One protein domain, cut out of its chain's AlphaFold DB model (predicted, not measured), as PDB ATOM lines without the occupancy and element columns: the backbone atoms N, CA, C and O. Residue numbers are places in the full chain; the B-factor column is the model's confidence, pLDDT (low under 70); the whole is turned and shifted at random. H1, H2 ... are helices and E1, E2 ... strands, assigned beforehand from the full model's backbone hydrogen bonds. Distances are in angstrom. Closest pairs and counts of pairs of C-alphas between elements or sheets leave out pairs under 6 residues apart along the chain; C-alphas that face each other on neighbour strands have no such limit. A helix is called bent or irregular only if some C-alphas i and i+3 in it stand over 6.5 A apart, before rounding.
ATOM      1  N   GLN A   9     115.013  79.383 106.853       86.94
ATOM      2  CA  GLN A   9     115.771  80.565 106.450       86.94
ATOM      3  C   GLN A   9     114.823  81.586 105.830       86.94
ATOM      4  O   GLN A   9     113.883  81.206 105.134       86.94
ATOM      5  N   ILE A  10     115.086  82.863 106.095       89.75
ATOM      6  CA  ILE A  10     114.457  84.003 105.421       89.75
ATOM      7  C   ILE A  10     115.490  84.580 104.461       89.75
ATOM      8  O   ILE A  10     116.624  84.820 104.868       89.75
ATOM      9  N   HIS A  11     115.117  84.829 103.215       91.94
ATOM     10  CA  HIS A  11     115.961  85.468 102.214       91.94
ATOM     11  C   HIS A  11     116.136  86.966 102.479       91.94
ATOM     12  O   HIS A  11     117.232  87.490 102.312       91.94
ATOM     13  N   THR A  12     115.074  87.658 102.899       90.00
ATOM     14  CA  THR A  12     115.037  89.083 103.288       90.00
ATOM     15  C   THR A  12     115.262  90.118 102.176       90.00
ATOM     16  O   THR A  12     115.097  91.310 102.417       90.00
ATOM     17  N   ASP A  13     115.557  89.674 100.953       90.38
ATOM     18  CA  ASP A  13     115.853  90.538  99.799       90.38
ATOM     19  C   ASP A  13     115.276  89.961  98.492       90.38
ATOM     20  O   ASP A  13     115.938  89.901  97.457       90.38
ATOM     21  N   ILE A  14     114.037  89.464  98.530       93.06
ATOM     22  CA  ILE A  14     113.353  88.984  97.320       93.06
ATOM     23  C   ILE A  14     112.907  90.191  96.487       93.06
ATOM     24  O   ILE A  14     112.030  90.948  96.900       93.06
ATOM     25  N   LYS A  15     113.501  90.350  95.300       90.06
ATOM     26  CA  LYS A  15     113.233  91.433  94.337       90.06
ATOM     27  C   LYS A  15     113.654  91.018  92.916       90.06
ATOM     28  O   LYS A  15     114.437  90.076  92.790       90.06
ATOM     29  N   PRO A  16     113.215  91.709  91.845       91.38
ATOM     30  CA  PRO A  16     113.446  91.289  90.462       91.38
ATOM     31  C   PRO A  16     114.914  91.051  90.111       91.38
ATOM     32  O   PRO A  16     115.225  90.081  89.431       91.38
ATOM     33  N   VAL A  17     115.825  91.893  90.610       91.19
ATOM     34  CA  VAL A  17     117.270  91.754  90.345       91.19
ATOM     35  C   VAL A  17     117.871  90.467  90.935       91.19
ATOM     36  O   VAL A  17     118.894  90.000  90.445       91.19
ATOM     37  N   ASN A  18     117.193  89.850  91.907       94.56
ATOM     38  CA  ASN A  18     117.588  88.588  92.538       94.56
ATOM     39  C   ASN A  18     116.846  87.371  91.943       94.56
ATOM     40  O   ASN A  18     116.998  86.252  92.431       94.56
ATOM     41  N   ILE A  19     116.057  87.555  90.875       94.81
ATOM     42  CA  ILE A  19     115.407  86.469  90.130       94.81
ATOM     43  C   ILE A  19     116.159  86.233  88.822       94.81
ATOM     44  O   ILE A  19     116.112  87.032  87.889       94.81
ATOM     45  N   LEU A  20     116.827  85.090  88.733       95.19
ATOM     46  CA  LEU A  20     117.507  84.653  87.524       95.19
ATOM     47  C   LEU A  20     116.521  83.953  86.594       95.19
ATOM     48  O   LEU A  20     115.758  83.089  87.026       95.19
ATOM     49  N   CYS A  21     116.578  84.295  85.310       92.88
ATOM     50  CA  CYS A  21     115.772  83.677  84.267       92.88
ATOM     51  C   CYS A  21     116.660  82.797  83.386       92.88
ATOM     52  O   CYS A  21     117.567  83.293  82.714       92.88
ATOM     53  N   PHE A  22     116.400  81.495  83.402       93.19
ATOM     54  CA  PHE A  22     117.076  80.520  82.560       93.19
ATOM     55  C   PHE A  22     116.153  80.095  81.426       93.19
ATOM     56  O   PHE A  22     114.955  79.875  81.612       93.19
ATOM     57  N   ASN A  23     116.738  79.987  80.240       89.75
ATOM     58  CA  ASN A  23     116.067  79.447  79.075       89.75
ATOM     59  C   ASN A  23     116.345  77.942  79.015       89.75
ATOM     60  O   ASN A  23     117.428  77.533  78.595       89.75
ATOM     61  N   ASP A  24     115.370  77.139  79.440       84.38
ATOM     62  CA  ASP A  24     115.477  75.676  79.464       84.38
ATOM     63  C   ASP A  24     114.924  75.033  78.174       84.38
ATOM     64  O   ASP A  24     114.728  73.819  78.103       84.38
ATOM     65  N   GLY A  25     114.672  75.835  77.133       82.19
ATOM     66  CA  GLY A  25     114.140  75.401  75.841       82.19
ATOM     67  C   GLY A  25     113.095  76.373  75.286       82.19
ATOM     68  O   GLY A  25     112.734  77.356  75.922       82.19
ATOM     69  N   MET A  26     112.568  76.094  74.088       67.38
ATOM     70  CA  MET A  26     111.679  77.034  73.377       67.38
ATOM     71  C   MET A  26     110.361  77.359  74.105       67.38
ATOM     72  O   MET A  26     109.762  78.387  73.806       67.38
ATOM     73  N   GLU A  27     109.912  76.519  75.045       79.12
ATOM     74  CA  GLU A  27     108.582  76.636  75.673       79.12
ATOM     75  C   GLU A  27     108.615  76.852  77.196       79.12
ATOM     76  O   GLU A  27     107.573  77.103  77.804       79.12
ATOM     77  N   HIS A  28     109.791  76.789  77.834       81.25
ATOM     78  CA  HIS A  28     109.897  76.859  79.291       81.25
ATOM     79  C   HIS A  28     111.036  77.773  79.744       81.25
ATOM     80  O   HIS A  28     112.209  77.545  79.453       81.25
ATOM     81  N   LEU A  29     110.667  78.790  80.521       86.94
ATOM     82  CA  LEU A  29     111.600  79.569  81.324       86.94
ATOM     83  C   LEU A  29     111.602  79.001  82.740       86.94
ATOM     84  O   LEU A  29     110.531  78.789  83.315       86.94
ATOM     85  N   SER A  30     112.782  78.798  83.320       90.88
ATOM     86  CA  SER A  30     112.894  78.544  84.753       90.88
ATOM     87  C   SER A  30     113.389  79.787  85.475       90.88
ATOM     88  O   SER A  30     114.418  80.377  85.145       90.88
ATOM     89  N   LEU A  31     112.617  80.198  86.478       92.12
ATOM     90  CA  LEU A  31     112.986  81.277  87.380       92.12
ATOM     91  C   LEU A  31     113.643  80.673  88.617       92.12
ATOM     92  O   LEU A  31     113.109  79.738  89.217       92.12
ATOM     93  N   LYS A  32     114.806  81.196  88.999       93.62
ATOM     94  CA  LYS A  32     115.525  80.774  90.204       93.62
ATOM     95  C   LYS A  32     115.853  81.990  91.055       93.62
ATOM     96  O   LYS A  32     116.365  82.982  90.547       93.62
ATOM     97  N   LEU A  33     115.572  81.884  92.347       94.56
ATOM     98  CA  LEU A  33     115.971  82.879  93.334       94.56
ATOM     99  C   LEU A  33     117.483  82.786  93.579       94.56
ATOM    100  O   LEU A  33     118.033  81.684  93.666       94.56
ATOM    101  N   ALA A  34     118.143  83.934  93.661       95.19
ATOM    102  CA  ALA A  34     119.574  84.073  93.875       95.19
ATOM    103  C   ALA A  34     119.870  85.142  94.935       95.19
ATOM    104  O   ALA A  34     118.977  85.860  95.356       95.19
ATOM    105  N   ASP A  35     121.146  85.254  95.306       92.81
ATOM    106  CA  ASP A  35     121.665  86.201  96.300       92.81
ATOM    107  C   ASP A  35     121.153  85.991  97.736       92.81
ATOM    108  O   ASP A  35     120.423  86.785  98.322       92.81
ATOM    109  N   PHE A  36     121.630  84.909  98.349       92.06
ATOM    110  CA  PHE A  36     121.383  84.593  99.756       92.06
ATOM    111  C   PHE A  36     122.353  85.316 100.709       92.06
ATOM    112  O   PHE A  36     122.470  84.913 101.865       92.06
ATOM    113  N   GLY A  37     123.078  86.350 100.253       89.81
ATOM    114  CA  GLY A  37     124.073  87.059 101.070       89.81
ATOM    115  C   GLY A  37     123.478  87.694 102.329       89.81
ATOM    116  O   GLY A  37     124.126  87.731 103.373       89.81
ATOM    117  N   GLU A  38     122.210  88.105 102.249       86.69
ATOM    118  CA  GLU A  38     121.466  88.676 103.371       86.69
ATOM    119  C   GLU A  38     120.601  87.670 104.133       86.69
ATOM    120  O   GLU A  38     120.014  88.030 105.155       86.69
ATOM    121  N   ALA A  39     120.560  86.405 103.708       89.75
ATOM    122  CA  ALA A  39     119.669  85.416 104.294       89.75
ATOM    123  C   ALA A  39     119.935  85.204 105.795       89.75
ATOM    124  O   ALA A  39     121.077  85.179 106.264       89.75
ATOM    125  N   LYS A  40     118.860  85.031 106.566       86.75
ATOM    126  CA  LYS A  40     118.902  84.882 108.024       86.75
ATOM    127  C   LYS A  40     118.303  83.537 108.426       86.75
ATOM    128  O   LYS A  40     117.202  83.188 108.002       86.75
ATOM    129  N   SER A  41     119.017  82.786 109.258       84.62
ATOM    130  CA  SER A  41     118.492  81.549 109.843       84.62
ATOM    131  C   SER A  41     117.486  81.857 110.950       84.62
ATOM    132  O   SER A  41     117.730  82.714 111.797       84.62
ATOM    133  N   ILE A  42     116.386  81.110 110.964       78.69
ATOM    134  CA  ILE A  42     115.425  81.044 112.058       78.69
ATOM    135  C   ILE A  42     115.484  79.641 112.666       78.69
ATOM    136  O   ILE A  42     115.158  78.636 112.030       78.69
ATOM    137  N   GLY A  43     115.892  79.576 113.923       69.00
ATOM    138  CA  GLY A  43     115.687  78.462 114.829       69.00
ATOM    139  C   GLY A  43     114.656  78.814 115.909       69.00
ATOM    140  O   GLY A  43     114.202  79.956 115.983       69.00
ATOM    141  N   PRO A  44     114.322  77.850 116.784       59.72
ATOM    142  CA  PRO A  44     113.323  78.018 117.847       59.72
ATOM    143  C   PRO A  44     113.586  79.213 118.779       59.72
ATOM    144  O   PRO A  44     112.650  79.780 119.328       59.72
ATOM    145  N   GLU A  45     114.857  79.595 118.924       55.91
ATOM    146  CA  GLU A  45     115.348  80.635 119.840       55.91
ATOM    147  C   GLU A  45     115.877  81.885 119.107       55.91
ATOM    148  O   GLU A  45     116.261  82.859 119.749       55.91
ATOM    149  N   SER A  46     115.964  81.880 117.768       58.03
ATOM    150  CA  SER A  46     116.580  82.985 117.023       58.03
ATOM    151  C   SER A  46     115.516  83.845 116.356       58.03
ATOM    152  O   SER A  46     115.004  83.522 115.282       58.03
ATOM    153  N   THR A  47     115.208  84.970 116.981       67.94
ATOM    154  CA  THR A  47     114.424  86.024 116.354       67.94
ATOM    155  C   THR A  47     115.360  86.955 115.580       67.94
ATOM    156  O   THR A  47     116.444  87.314 116.042       67.94
ATOM    157  N   VAL A  48     114.979  87.324 114.357       72.44
ATOM    158  CA  VAL A  48     115.768  88.246 113.530       72.44
ATOM    159  C   VAL A  48     115.211  89.648 113.723       72.44
ATOM    160  O   VAL A  48     114.066  89.910 113.361       72.44
ATOM    161  N   GLU A  49     116.008  90.546 114.300       76.38
ATOM    162  CA  GLU A  49     115.640  91.957 114.452       76.38
ATOM    163  C   GLU A  49     115.470  92.629 113.083       76.38
ATOM    164  O   GLU A  49     116.372  92.595 112.241       76.38
ATOM    165  N   ALA A  50     114.343  93.312 112.890       72.38
ATOM    166  CA  ALA A  50     113.993  93.997 111.647       72.38
ATOM    167  C   ALA A  50     115.033  95.060 111.228       72.38
ATOM    168  O   ALA A  50     115.266  95.289 110.042       72.38
ATOM    169  N   ASN A  51     115.727  95.672 112.190       72.25
ATOM    170  CA  ASN A  51     116.741  96.707 111.940       72.25
ATOM    171  C   ASN A  51     118.003  96.159 111.261       72.25
ATOM    172  O   ASN A  51     118.784  96.926 110.706       72.25
ATOM    173  N   ARG A  52     118.226  94.841 111.331       67.06
ATOM    174  CA  ARG A  52     119.409  94.169 110.770       67.06
ATOM    175  C   ARG A  52     119.195  93.681 109.339       67.06
ATOM    176  O   ARG A  52     120.050  92.976 108.809       67.06
ATOM    177  N   VAL A  53     118.054  94.019 108.743       69.44
ATOM    178  CA  VAL A  53     117.694  93.651 107.377       69.44
ATOM    179  C   VAL A  53     117.719  94.900 106.496       69.44
ATOM    180  O   VAL A  53     116.937  95.831 106.742       69.44
ATOM    181  N   PRO A  54     118.604  94.948 105.481       66.50
ATOM    182  CA  PRO A  54     118.542  95.962 104.439       66.50
ATOM    183  C   PRO A  54     117.174  95.898 103.767       66.50
ATOM    184  O   PRO A  54     116.725  94.828 103.369       66.50
ATOM    185  N   HIS A  55     116.485  97.027 103.656       66.31
ATOM    186  CA  HIS A  55     115.131  97.042 103.118       66.31
ATOM    187  C   HIS A  55     114.951  98.183 102.124       66.31
ATOM    188  O   HIS A  55     115.357  99.322 102.357       66.31
ATOM    189  N   VAL A  56     114.289  97.865 101.015       70.56
ATOM    190  CA  VAL A  56     113.797  98.853 100.056       70.56
ATOM    191  C   VAL A  56     112.338  99.120 100.401       70.56
ATOM    192  O   VAL A  56     111.557  98.178 100.539       70.56
ATOM    193  N   LYS A  57     111.958 100.395 100.557       73.75
ATOM    194  CA  LYS A  57     110.610 100.793 101.004       73.75
ATOM    195  C   LYS A  57     109.496 100.142 100.172       73.75
ATOM    196  O   LYS A  57     108.488  99.714 100.724       73.75
ATOM    197  N   THR A  58     109.715  99.971  98.870       81.88
ATOM    198  CA  THR A  58     108.751  99.362  97.941       81.88
ATOM    199  C   THR A  58     108.439  97.890  98.230       81.88
ATOM    200  O   THR A  58     107.313  97.465  97.972       81.88
ATOM    201  N   TYR A  59     109.365  97.146  98.845       85.31
ATOM    202  CA  TYR A  59     109.241  95.715  99.175       85.31
ATOM    203  C   TYR A  59     109.059  95.437 100.669       85.31
ATOM    204  O   TYR A  59     108.909  94.283 101.066       85.31
ATOM    205  N   ARG A  60     109.080  96.477 101.510       83.69
ATOM    206  CA  ARG A  60     108.972  96.335 102.960       83.69
ATOM    207  C   ARG A  60     107.544  95.911 103.356       83.69
ATOM    208  O   ARG A  60     106.593  96.543 102.880       83.69
ATOM    209  N   PRO A  61     107.389  94.891 104.220       82.50
ATOM    210  CA  PRO A  61     106.094  94.512 104.767       82.50
ATOM    211  C   PRO A  61     105.575  95.512 105.812       82.50
ATOM    212  O   PRO A  61     106.381  96.175 106.469       82.50
ATOM    213  N   PRO A  62     104.249  95.604 106.007       77.88
ATOM    214  CA  PRO A  62     103.626  96.534 106.949       77.88
ATOM    215  C   PRO A  62     103.930  96.173 108.409       77.88
ATOM    216  O   PRO A  62     104.113  97.046 109.252       77.88
ATOM    217  N   GLU A  63     104.109  94.891 108.736       74.56
ATOM    218  CA  GLU A  63     104.518  94.479 110.080       74.56
ATOM    219  C   GLU A  63     105.948  94.907 110.455       74.56
ATOM    220  O   GLU A  63     106.330  94.784 111.623       74.56
ATOM    221  N   TYR A  64     106.739  95.415 109.501       77.00
ATOM    222  CA  TYR A  64     108.070  95.939 109.777       77.00
ATOM    223  C   TYR A  64     107.988  97.094 110.779       77.00
ATOM    224  O   TYR A  64     107.349  98.114 110.540       77.00
ATOM    225  N   SER A  65     108.697  96.951 111.894       70.25
ATOM    226  CA  SER A  65     108.825  97.991 112.910       70.25
ATOM    227  C   SER A  65     110.272  98.053 113.375       70.25
ATOM    228  O   SER A  65     110.850  96.990 113.635       70.25
ATOM    229  N   PRO A  66     110.844  99.254 113.564       68.56
ATOM    230  CA  PRO A  66     112.118  99.392 114.244       68.56
ATOM    231  C   PRO A  66     112.093  98.674 115.603       68.56
ATOM    232  O   PRO A  66     111.171  98.863 116.392       68.56
ATOM    233  N   GLY A  67     113.063  97.791 115.855       68.25
ATOM    234  CA  GLY A  67     113.138  96.968 117.074       68.25
ATOM    235  C   GLY A  67     112.178  95.767 117.122       68.25
ATOM    236  O   GLY A  67     112.161  95.041 118.114       68.25
ATOM    237  N   GLY A  68     111.390  95.542 116.067       75.69
ATOM    238  CA  GLY A  68     110.558  94.353 115.899       75.69
ATOM    239  C   GLY A  68     111.342  93.142 115.394       75.69
ATOM    240  O   GLY A  68     112.543  93.212 115.125       75.69
ATOM    241  N   HIS A  69     110.636  92.027 115.217       80.62
ATOM    242  CA  HIS A  69     111.200  90.785 114.693       80.62
ATOM    243  C   HIS A  69     110.538  90.409 113.373       80.62
ATOM    244  O   HIS A  69     109.329  90.580 113.221       80.62
ATOM    245  N   ILE A  70     111.315  89.862 112.442       80.50
ATOM    246  CA  ILE A  70     110.792  89.339 111.179       80.50
ATOM    247  C   ILE A  70     110.566  87.826 111.251       80.50
ATOM    248  O   ILE A  70     111.176  87.113 112.050       80.50
ATOM    249  N   SER A  71     109.672  87.342 110.396       84.31
ATOM    250  CA  SER A  71     109.301  85.931 110.265       84.31
ATOM    251  C   SER A  71     109.375  85.510 108.791       84.31
ATOM    252  O   SER A  71     109.534  86.382 107.935       84.31
ATOM    253  N   PRO A  72     109.202  84.219 108.447       87.06
ATOM    254  CA  PRO A  72     109.145  83.787 107.048       87.06
ATOM    255  C   PRO A  72     108.075  84.507 106.210       87.06
ATOM    256  O   PRO A  72     108.200  84.579 104.992       87.06
ATOM    257  N   ASN A  73     107.048  85.091 106.844       86.81
ATOM    258  CA  ASN A  73     106.034  85.892 106.150       86.81
ATOM    259  C   ASN A  73     106.617  87.150 105.485       86.81
ATOM    260  O   ASN A  73     106.028  87.646 104.529       86.81
ATOM    261  N   TYR A  74     107.792  87.611 105.928       87.69
ATOM    262  CA  TYR A  74     108.521  88.706 105.290       87.69
ATOM    263  C   TYR A  74     108.785  88.398 103.808       87.69
ATOM    264  O   TYR A  74     108.450  89.192 102.933       87.69
ATOM    265  N   ASP A  75     109.304  87.204 103.509       91.25
ATOM    266  CA  ASP A  75     109.575  86.780 102.132       91.25
ATOM    267  C   ASP A  75     108.287  86.589 101.322       91.25
ATOM    268  O   ASP A  75     108.258  86.878 100.126       91.25
ATOM    269  N   VAL A  76     107.205  86.137 101.966       92.88
ATOM    270  CA  VAL A  76     105.889  85.996 101.321       92.88
ATOM    271  C   VAL A  76     105.366  87.358 100.868       92.88
ATOM    272  O   VAL A  76     104.861  87.481  99.751       92.88
ATOM    273  N   TRP A  77     105.527  88.392 101.696       91.00
ATOM    274  CA  TRP A  77     105.177  89.758 101.323       91.00
ATOM    275  C   TRP A  77     106.012  90.253 100.139       91.00
ATOM    276  O   TRP A  77     105.453  90.706  99.138       91.00
ATOM    277  N   CYS A  78     107.340  90.111 100.207       92.06
ATOM    278  CA  CYS A  78     108.226  90.529  99.121       92.06
ATOM    279  C   CYS A  78     107.901  89.810  97.798       92.06
ATOM    280  O   CYS A  78     107.918  90.431  96.734       92.06
ATOM    281  N   LEU A  79     107.529  88.526  97.854       94.06
ATOM    282  CA  LEU A  79     107.057  87.770  96.694       94.06
ATOM    283  C   LEU A  79     105.736  88.325  96.131       94.06
ATOM    284  O   LEU A  79     105.561  88.391  94.915       94.06
ATOM    285  N   GLY A  80     104.822  88.775  96.994       94.19
ATOM    286  CA  GLY A  80     103.611  89.485  96.583       94.19
ATOM    287  C   GLY A  80     103.922  90.777  95.818       94.19
ATOM    288  O   GLY A  80     103.370  90.999  94.740       94.19
ATOM    289  N   CYS A  81     104.856  91.592  96.320       91.94
ATOM    290  CA  CYS A  81     105.333  92.790  95.619       91.94
ATOM    291  C   CYS A  81     105.946  92.450  94.252       91.94
ATOM    292  O   CYS A  81     105.614  93.094  93.258       91.94
ATOM    293  N   LEU A  82     106.768  91.396  94.182       93.38
ATOM    294  CA  LEU A  82     107.362  90.905  92.936       93.38
ATOM    295  C   LEU A  82     106.282  90.552  91.896       93.38
ATOM    296  O   LEU A  82     106.374  90.949  90.734       93.38
ATOM    297  N   PHE A  83     105.237  89.824  92.301       94.19
ATOM    298  CA  PHE A  83     104.132  89.473  91.407       94.19
ATOM    299  C   PHE A  83     103.347  90.698  90.938       94.19
ATOM    300  O   PHE A  83     102.976  90.769  89.766       94.19
ATOM    301  N   LEU A  84     103.125  91.680  91.815       93.31
ATOM    302  CA  LEU A  84     102.468  92.931  91.437       93.31
ATOM    303  C   LEU A  84     103.289  93.725  90.419       93.31
ATOM    304  O   LEU A  84     102.710  94.259  89.474       93.31
ATOM    305  N   GLU A  85     104.615  93.767  90.551       92.88
ATOM    306  CA  GLU A  85     105.475  94.389  89.541       92.88
ATOM    307  C   GLU A  85     105.407  93.657  88.198       92.88
ATOM    308  O   GLU A  85     105.256  94.310  87.163       92.88
ATOM    309  N   PHE A  86     105.417  92.320  88.193       92.81
ATOM    310  CA  PHE A  86     105.251  91.541  86.961       92.81
ATOM    311  C   PHE A  86     103.909  91.803  86.273       92.81
ATOM    312  O   PHE A  86     103.872  92.038  85.065       92.81
ATOM    313  N   VAL A  87     102.805  91.795  87.026       95.56
ATOM    314  CA  VAL A  87     101.468  92.088  86.482       95.56
ATOM    315  C   VAL A  87     101.395  93.529  85.979       95.56
ATOM    316  O   VAL A  87     100.867  93.783  84.899       95.56
ATOM    317  N   THR A  88     101.968  94.477  86.721       95.38
ATOM    318  CA  THR A  88     102.021  95.886  86.316       95.38
ATOM    319  C   THR A  88     102.788  96.053  85.012       95.38
ATOM    320  O   THR A  88     102.293  96.712  84.100       95.38
ATOM    321  N   TRP A  89     103.949  95.414  84.878       95.44
ATOM    322  CA  TRP A  89     104.720  95.415  83.640       95.44
ATOM    323  C   TRP A  89     103.948  94.793  82.477       95.44
ATOM    324  O   TRP A  89     103.887  95.383  81.401       95.44
ATOM    325  N   ALA A  90     103.312  93.641  82.694       95.06
ATOM    326  CA  ALA A  90     102.545  92.961  81.656       95.06
ATOM    327  C   ALA A  90     101.382  93.820  81.128       95.06
ATOM    328  O   ALA A  90     101.045  93.740  79.949       95.06
ATOM    329  N   LEU A  91     100.779  94.655  81.982       96.69
ATOM    330  CA  LEU A  91      99.627  95.491  81.629       96.69
ATOM    331  C   LEU A  91      99.996  96.901  81.150       96.69
ATOM    332  O   LEU A  91      99.287  97.468  80.322       96.69
ATOM    333  N   LYS A  92     101.056  97.496  81.703       96.75
ATOM    334  CA  LYS A  92     101.391  98.924  81.545       96.75
ATOM    335  C   LYS A  92     102.829  99.176  81.082       96.75
ATOM    336  O   LYS A  92     103.229 100.328  80.916       96.75
ATOM    337  N   GLY A  93     103.620  98.127  80.886       95.94
ATOM    338  CA  GLY A  93     105.032  98.230  80.539       95.94
ATOM    339  C   GLY A  93     105.878  98.884  81.635       95.94
ATOM    340  O   GLY A  93     105.504  98.959  82.806       95.94
ATOM    341  N   TRP A  94     107.057  99.362  81.239       94.19
ATOM    342  CA  TRP A  94     108.051  99.927  82.155       94.19
ATOM    343  C   TRP A  94     107.607 101.214  82.846       94.19
ATOM    344  O   TRP A  94     107.976 101.437  83.996       94.19
ATOM    345  N   ASP A  95     106.820 102.053  82.176       96.00
ATOM    346  CA  ASP A  95     106.319 103.283  82.792       96.00
ATOM    347  C   ASP A  95     105.324 102.970  83.915       96.00
ATOM    348  O   ASP A  95     105.389 103.591  84.973       96.00
ATOM    349  N   GLY A  96     104.523 101.910  83.762       93.94
ATOM    350  CA  GLY A  96     103.686 101.395  84.840       93.94
ATOM    351  C   GLY A  96     104.477 100.942  86.066       93.94
ATOM    352  O   GLY A  96     104.058 101.233  87.184       93.94
ATOM    353  N   ILE A  97     105.627 100.275  85.884       92.62
ATOM    354  CA  ILE A  97     106.501  99.925  87.019       92.62
ATOM    355  C   ILE A  97     106.987 101.196  87.717       92.62
ATOM    356  O   ILE A  97     106.874 101.289  88.932       92.62
ATOM    357  N   LYS A  98     107.485 102.193  86.971       91.88
ATOM    358  CA  LYS A  98     107.980 103.448  87.569       91.88
ATOM    359  C   LYS A  98     106.899 104.146  88.392       91.88
ATOM    360  O   LYS A  98     107.173 104.603  89.499       91.88
ATOM    361  N   GLU A  99     105.680 104.223  87.862       91.25
ATOM    362  CA  GLU A  99     104.529 104.788  88.571       91.25
ATOM    363  C   GLU A  99     104.184 103.984  89.828       91.25
ATOM    364  O   GLU A  99     103.957 104.571  90.884       91.25
ATOM    365  N   PHE A 100     104.177 102.652  89.734       88.25
ATOM    366  CA  PHE A 100     103.885 101.762  90.856       88.25
ATOM    367  C   PHE A 100     104.938 101.863  91.966       88.25
ATOM    368  O   PHE A 100     104.583 102.054  93.130       88.25
ATOM    369  N   SER A 101     106.226 101.800  91.618       87.25
ATOM    370  CA  SER A 101     107.328 101.966  92.567       87.25
ATOM    371  C   SER A 101     107.265 103.332  93.243       87.25
ATOM    372  O   SER A 101     107.347 103.403  94.465       87.25
ATOM    373  N   LYS A 102     107.014 104.406  92.480       87.56
ATOM    374  CA  LYS A 102     106.844 105.749  93.045       87.56
ATOM    375  C   LYS A 102     105.648 105.828  93.995       87.56
ATOM    376  O   LYS A 102     105.778 106.373  95.082       87.56
ATOM    377  N   ALA A 103     104.499 105.262  93.625       85.75
ATOM    378  CA  ALA A 103     103.318 105.253  94.488       85.75
ATOM    379  C   ALA A 103     103.579 104.529  95.821       85.75
ATOM    380  O   ALA A 103     103.126 104.987  96.867       85.75
ATOM    381  N   ARG A 104     104.350 103.435  95.792       83.06
ATOM    382  CA  ARG A 104     104.805 102.705  96.987       83.06
ATOM    383  C   ARG A 104     105.832 103.488  97.811       83.06
ATOM    384  O   ARG A 104     105.833 103.404  99.034       83.06
ATOM    385  N   GLU A 105     106.710 104.255  97.173       82.62
ATOM    386  CA  GLU A 105     107.653 105.140  97.871       82.62
ATOM    387  C   GLU A 105     106.954 106.331  98.535       82.62
ATOM    388  O   GLU A 105     107.317 106.706  99.652       82.62
ATOM    389  N   ASP A 106     105.940 106.894  97.879       80.94
ATOM    390  CA  ASP A 106     105.141 108.019  98.373       80.94
ATOM    391  C   ASP A 106     104.139 107.593  99.465       80.94
ATOM    392  O   ASP A 106     103.573 108.442 100.163       80.94
ATOM    393  N   GLU A 107     103.933 106.284  99.651       73.44
ATOM    394  CA  GLU A 107     103.088 105.735 100.707       73.44
ATOM    395  C   GLU A 107     103.595 106.192 102.081       73.44
ATOM    396  O   GLU A 107     104.777 106.056 102.430       73.44
ATOM    397  N   ARG A 108     102.704 106.820 102.854       65.31
ATOM    398  CA  ARG A 108     103.044 107.340 104.180       65.31
ATOM    399  C   ARG A 108     103.271 106.163 105.111       65.31
ATOM    400  O   ARG A 108     102.423 105.286 105.200       65.31
ATOM    401  N   GLU A 109     104.389 106.175 105.826       61.66
ATOM    402  CA  GLU A 109     104.572 105.231 106.920       61.66
ATOM    403  C   GLU A 109     103.534 105.534 108.001       61.66
ATOM    404  O   GLU A 109     103.230 106.703 108.277       61.66
ATOM    405  N   ALA A 110     102.972 104.486 108.600       54.38
ATOM    406  CA  ALA A 110     102.179 104.667 109.800       54.38
ATOM    407  C   ALA A 110     103.033 105.377 110.861       54.38
ATOM    408  O   ALA A 110     104.233 105.103 110.955       54.38
ATOM    409  N   PRO A 111     102.446 106.286 111.661       53.38
ATOM    410  CA  PRO A 111     103.173 106.883 112.768       53.38
ATOM    411  C   PRO A 111     103.782 105.778 113.639       53.38
ATOM    412  O   PRO A 111     103.091 104.808 113.967       53.38
ATOM    413  N   GLU A 112     105.055 105.927 114.024       50.88
ATOM    414  CA  GLU A 112     105.660 105.070 115.045       50.88
ATOM    415  C   GLU A 112     104.742 105.048 116.272       50.88
ATOM    416  O   GLU A 112     104.243 106.086 116.715       50.88
ATOM    417  N   VAL A 113     104.470 103.852 116.797       51.31
ATOM    418  CA  VAL A 113     103.535 103.648 117.906       51.31
ATOM    419  C   VAL A 113     104.117 104.259 119.182       51.31
ATOM    420  O   VAL A 113     104.708 103.571 120.009       51.31
ATOM    421  N   THR A 114     103.926 105.559 119.391       42.88
ATOM    422  CA  THR A 114     104.189 106.216 120.673       42.88
ATOM    423  C   THR A 114     102.947 106.095 121.556       42.88
ATOM    424  O   THR A 114     102.220 107.059 121.771       42.88
ATOM    425  N   GLY A 115     102.667 104.880 122.035       43.47
ATOM    426  CA  GLY A 115     101.830 104.657 123.222       43.47
ATOM    427  C   GLY A 115     100.332 104.989 123.143       43.47
ATOM    428  O   GLY A 115      99.730 105.188 124.194       43.47
ATOM    429  N   VAL A 116      99.706 105.036 121.962       44.50
ATOM    430  CA  VAL A 116      98.249 105.257 121.849       44.50
ATOM    431  C   VAL A 116      97.542 103.966 121.432       44.50
ATOM    432  O   VAL A 116      97.812 103.422 120.362       44.50
ATOM    433  N   GLU A 117      96.626 103.476 122.273       44.97
ATOM    434  CA  GLU A 117      95.665 102.433 121.900       44.97
ATOM    435  C   GLU A 117      94.742 102.949 120.788       44.97
ATOM    436  O   GLU A 117      94.026 103.937 120.957       44.97
ATOM    437  N   GLY A 118      94.748 102.277 119.638       51.50
ATOM    438  CA  GLY A 118      93.887 102.611 118.508       51.50
ATOM    439  C   GLY A 118      94.162 101.735 117.288       51.50
ATOM    440  O   GLY A 118      95.261 101.204 117.126       51.50
ATOM    441  N   GLN A 119      93.152 101.564 116.429       46.06
ATOM    442  CA  GLN A 119      93.337 100.975 115.099       46.06
ATOM    443  C   GLN A 119      94.207 101.917 114.269       46.06
ATOM    444  O   GLN A 119      93.777 103.019 113.930       46.06
ATOM    445  N   LEU A 120      95.416 101.481 113.932       46.47
ATOM    446  CA  LEU A 120      96.265 102.183 112.982       46.47
ATOM    447  C   LEU A 120      95.897 101.683 111.583       46.47
ATOM    448  O   LEU A 120      95.995 100.491 111.282       46.47
ATOM    449  N   MET A 121      95.420 102.595 110.736       44.09
ATOM    450  CA  MET A 121      95.403 102.362 109.292       44.09
ATOM    451  C   MET A 121      96.844 102.499 108.818       44.09
ATOM    452  O   MET A 121      97.368 103.609 108.765       44.09
ATOM    453  N   GLU A 122      97.489 101.361 108.572       48.25
ATOM    454  CA  GLU A 122      98.855 101.324 108.046       48.25
ATOM    455  C   GLU A 122      98.876 101.658 106.556       48.25
ATOM    456  O   GLU A 122      99.818 102.275 106.076       48.25
ATOM    457  N   ASP A 123      97.775 101.358 105.867       50.88
ATOM    458  CA  ASP A 123      97.496 101.765 104.500       50.88
ATOM    459  C   ASP A 123      95.976 101.670 104.228       50.88
ATOM    460  O   ASP A 123      95.162 101.345 105.100       50.88
ATOM    461  N   THR A 124      95.554 101.985 103.005       44.03
ATOM    462  CA  THR A 124      94.151 101.864 102.561       44.03
ATOM    463  C   THR A 124      93.621 100.417 102.556       44.03
ATOM    464  O   THR A 124      92.428 100.214 102.328       44.03
ATOM    465  N   PHE A 125      94.478  99.415 102.787       38.91
ATOM    466  CA  PHE A 125      94.216  97.986 102.605       38.91
ATOM    467  C   PHE A 125      94.312  97.150 103.901       38.91
ATOM    468  O   PHE A 125      93.618  96.138 104.014       38.91
ATOM    469  N   PHE A 126      95.083  97.569 104.904       46.16
ATOM    470  CA  PHE A 126      95.438  96.805 106.093       46.16
ATOM    471  C   PHE A 126      95.207  97.620 107.372       46.16
ATOM    472  O   PHE A 126      95.619  98.771 107.534       46.16
ATOM    473  N   LYS A 127      94.520  96.983 108.326       45.56
ATOM    474  CA  LYS A 127      94.292  97.516 109.672       45.56
ATOM    475  C   LYS A 127      95.255  96.843 110.641       45.56
ATOM    476  O   LYS A 127      95.056  95.674 110.977       45.56
ATOM    477  N   LYS A 128      96.245  97.577 111.146       50.22
ATOM    478  CA  LYS A 128      97.087  97.106 112.249       50.22
ATOM    479  C   LYS A 128      96.367  97.356 113.566       50.22
ATOM    480  O   LYS A 128      95.924  98.467 113.860       50.22
ATOM    481  N   THR A 129      96.220  96.298 114.358       50.97
ATOM    482  CA  THR A 129      95.615  96.380 115.692       50.97
ATOM    483  C   THR A 129      96.668  95.993 116.718       50.97
ATOM    484  O   THR A 129      97.084  94.838 116.772       50.97
ATOM    485  N   THR A 130      97.115  96.952 117.521       51.03
ATOM    486  CA  THR A 130      98.060  96.693 118.610       51.03
ATOM    487  C   THR A 130      97.261  96.272 119.842       51.03
ATOM    488  O   THR A 130      96.502  97.073 120.379       51.03
TER     489      THR A 130
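This is residues 9 to 130 of the 135 residues of the protein "G-type lectin S-receptor-like serine/threonine-protein kinase SD1-1" of Valsa mali (UniProt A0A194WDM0). One long helix folded at a sharp bend into a V, with arms H1a and H1b, is the main feature of a flat model; a small two-strand hairpin lies toward each end of its long axis, E1 and E2 at one and E4 and E5 at the other. The looping stretch of residues 43 to 72 lies near the beginning of H1a, and H1a is the named part nearest the mean of the C-alphas. The printed part has 122 residues with one named helix and five named strands, in the order E1, E2, E3, H1, E4, E5; E1 - E2 and E4 - E5 are separate antiparallel sheets. The class is mixed, helices and strands, with 53 residues, under half, in named elements. The whole is only just loose, close to compact, with a radius of gyration of the C-alphas of 16.6 A and spans of 57 by 37 by 18 A.

E1, residues 19 to 23, and E2, residues 29 to 33, form an antiparallel hairpin at 153 degrees; N 20 and O 32 are 2.8 A apart and N 22 and O 30 are 2.9 A apart, both within hydrogen-bond range. E3, residues 40 to 42, pairs with no named strand, but residues 9 to 10 pair antiparallel with its residues 40 to 41. Further on, residues 48 to 49 pair antiparallel with residues 69 to 70. H1, residues 73 to 106, was assigned as one helix by its hydrogen bonds but is bent: C-alphas 91 and 94 are 9.5 A apart. Its arms H1a, residues 73 to 91, and H1b, residues 94 to 106, run opposite ways at a steep tilt of 40 degrees. They touch through residues 85 to 89 of H1a and 96 to 100 of H1b alone; the closest C-alphas, those of Trp 89 and Ile 97, are 5.9 A apart. In both arms every O i to N i+4 pair is within hydrogen-bond range. E4, residues 119 to 121, and E5, residues 127 to 129, form the second antiparallel hairpin, at 149 degrees, with N 128 and O 120 within hydrogen-bond range at 2.9 A. Among the pairs that are apart are E1 and H1a, E3 and H1a, and H1a and E4.

E1 begins at C-alpha 19, (115.407, 86.469, 90.130), and measures 13.1 A; E2 measures 13.2 A. H1a begins at C-alpha 73, (106.034, 85.892, 106.150), and measures 27.1 A; H1b measures 18.4 A. E3 has three residues, as have E4 and E5, and E5 ends at C-alpha 129, (95.615, 96.380, 115.692).

The two C-alphas farthest apart, those of Met 26 and Gly 115, are 57.8 A apart. The printed part has no cut. The links E3 to H1, 30 residues, and H1 to E4, 12 residues, are long. Mean pLDDT of the printed part is 78.2; 35 residues are under 70, among them residues 43 to 47 and 108 to 130.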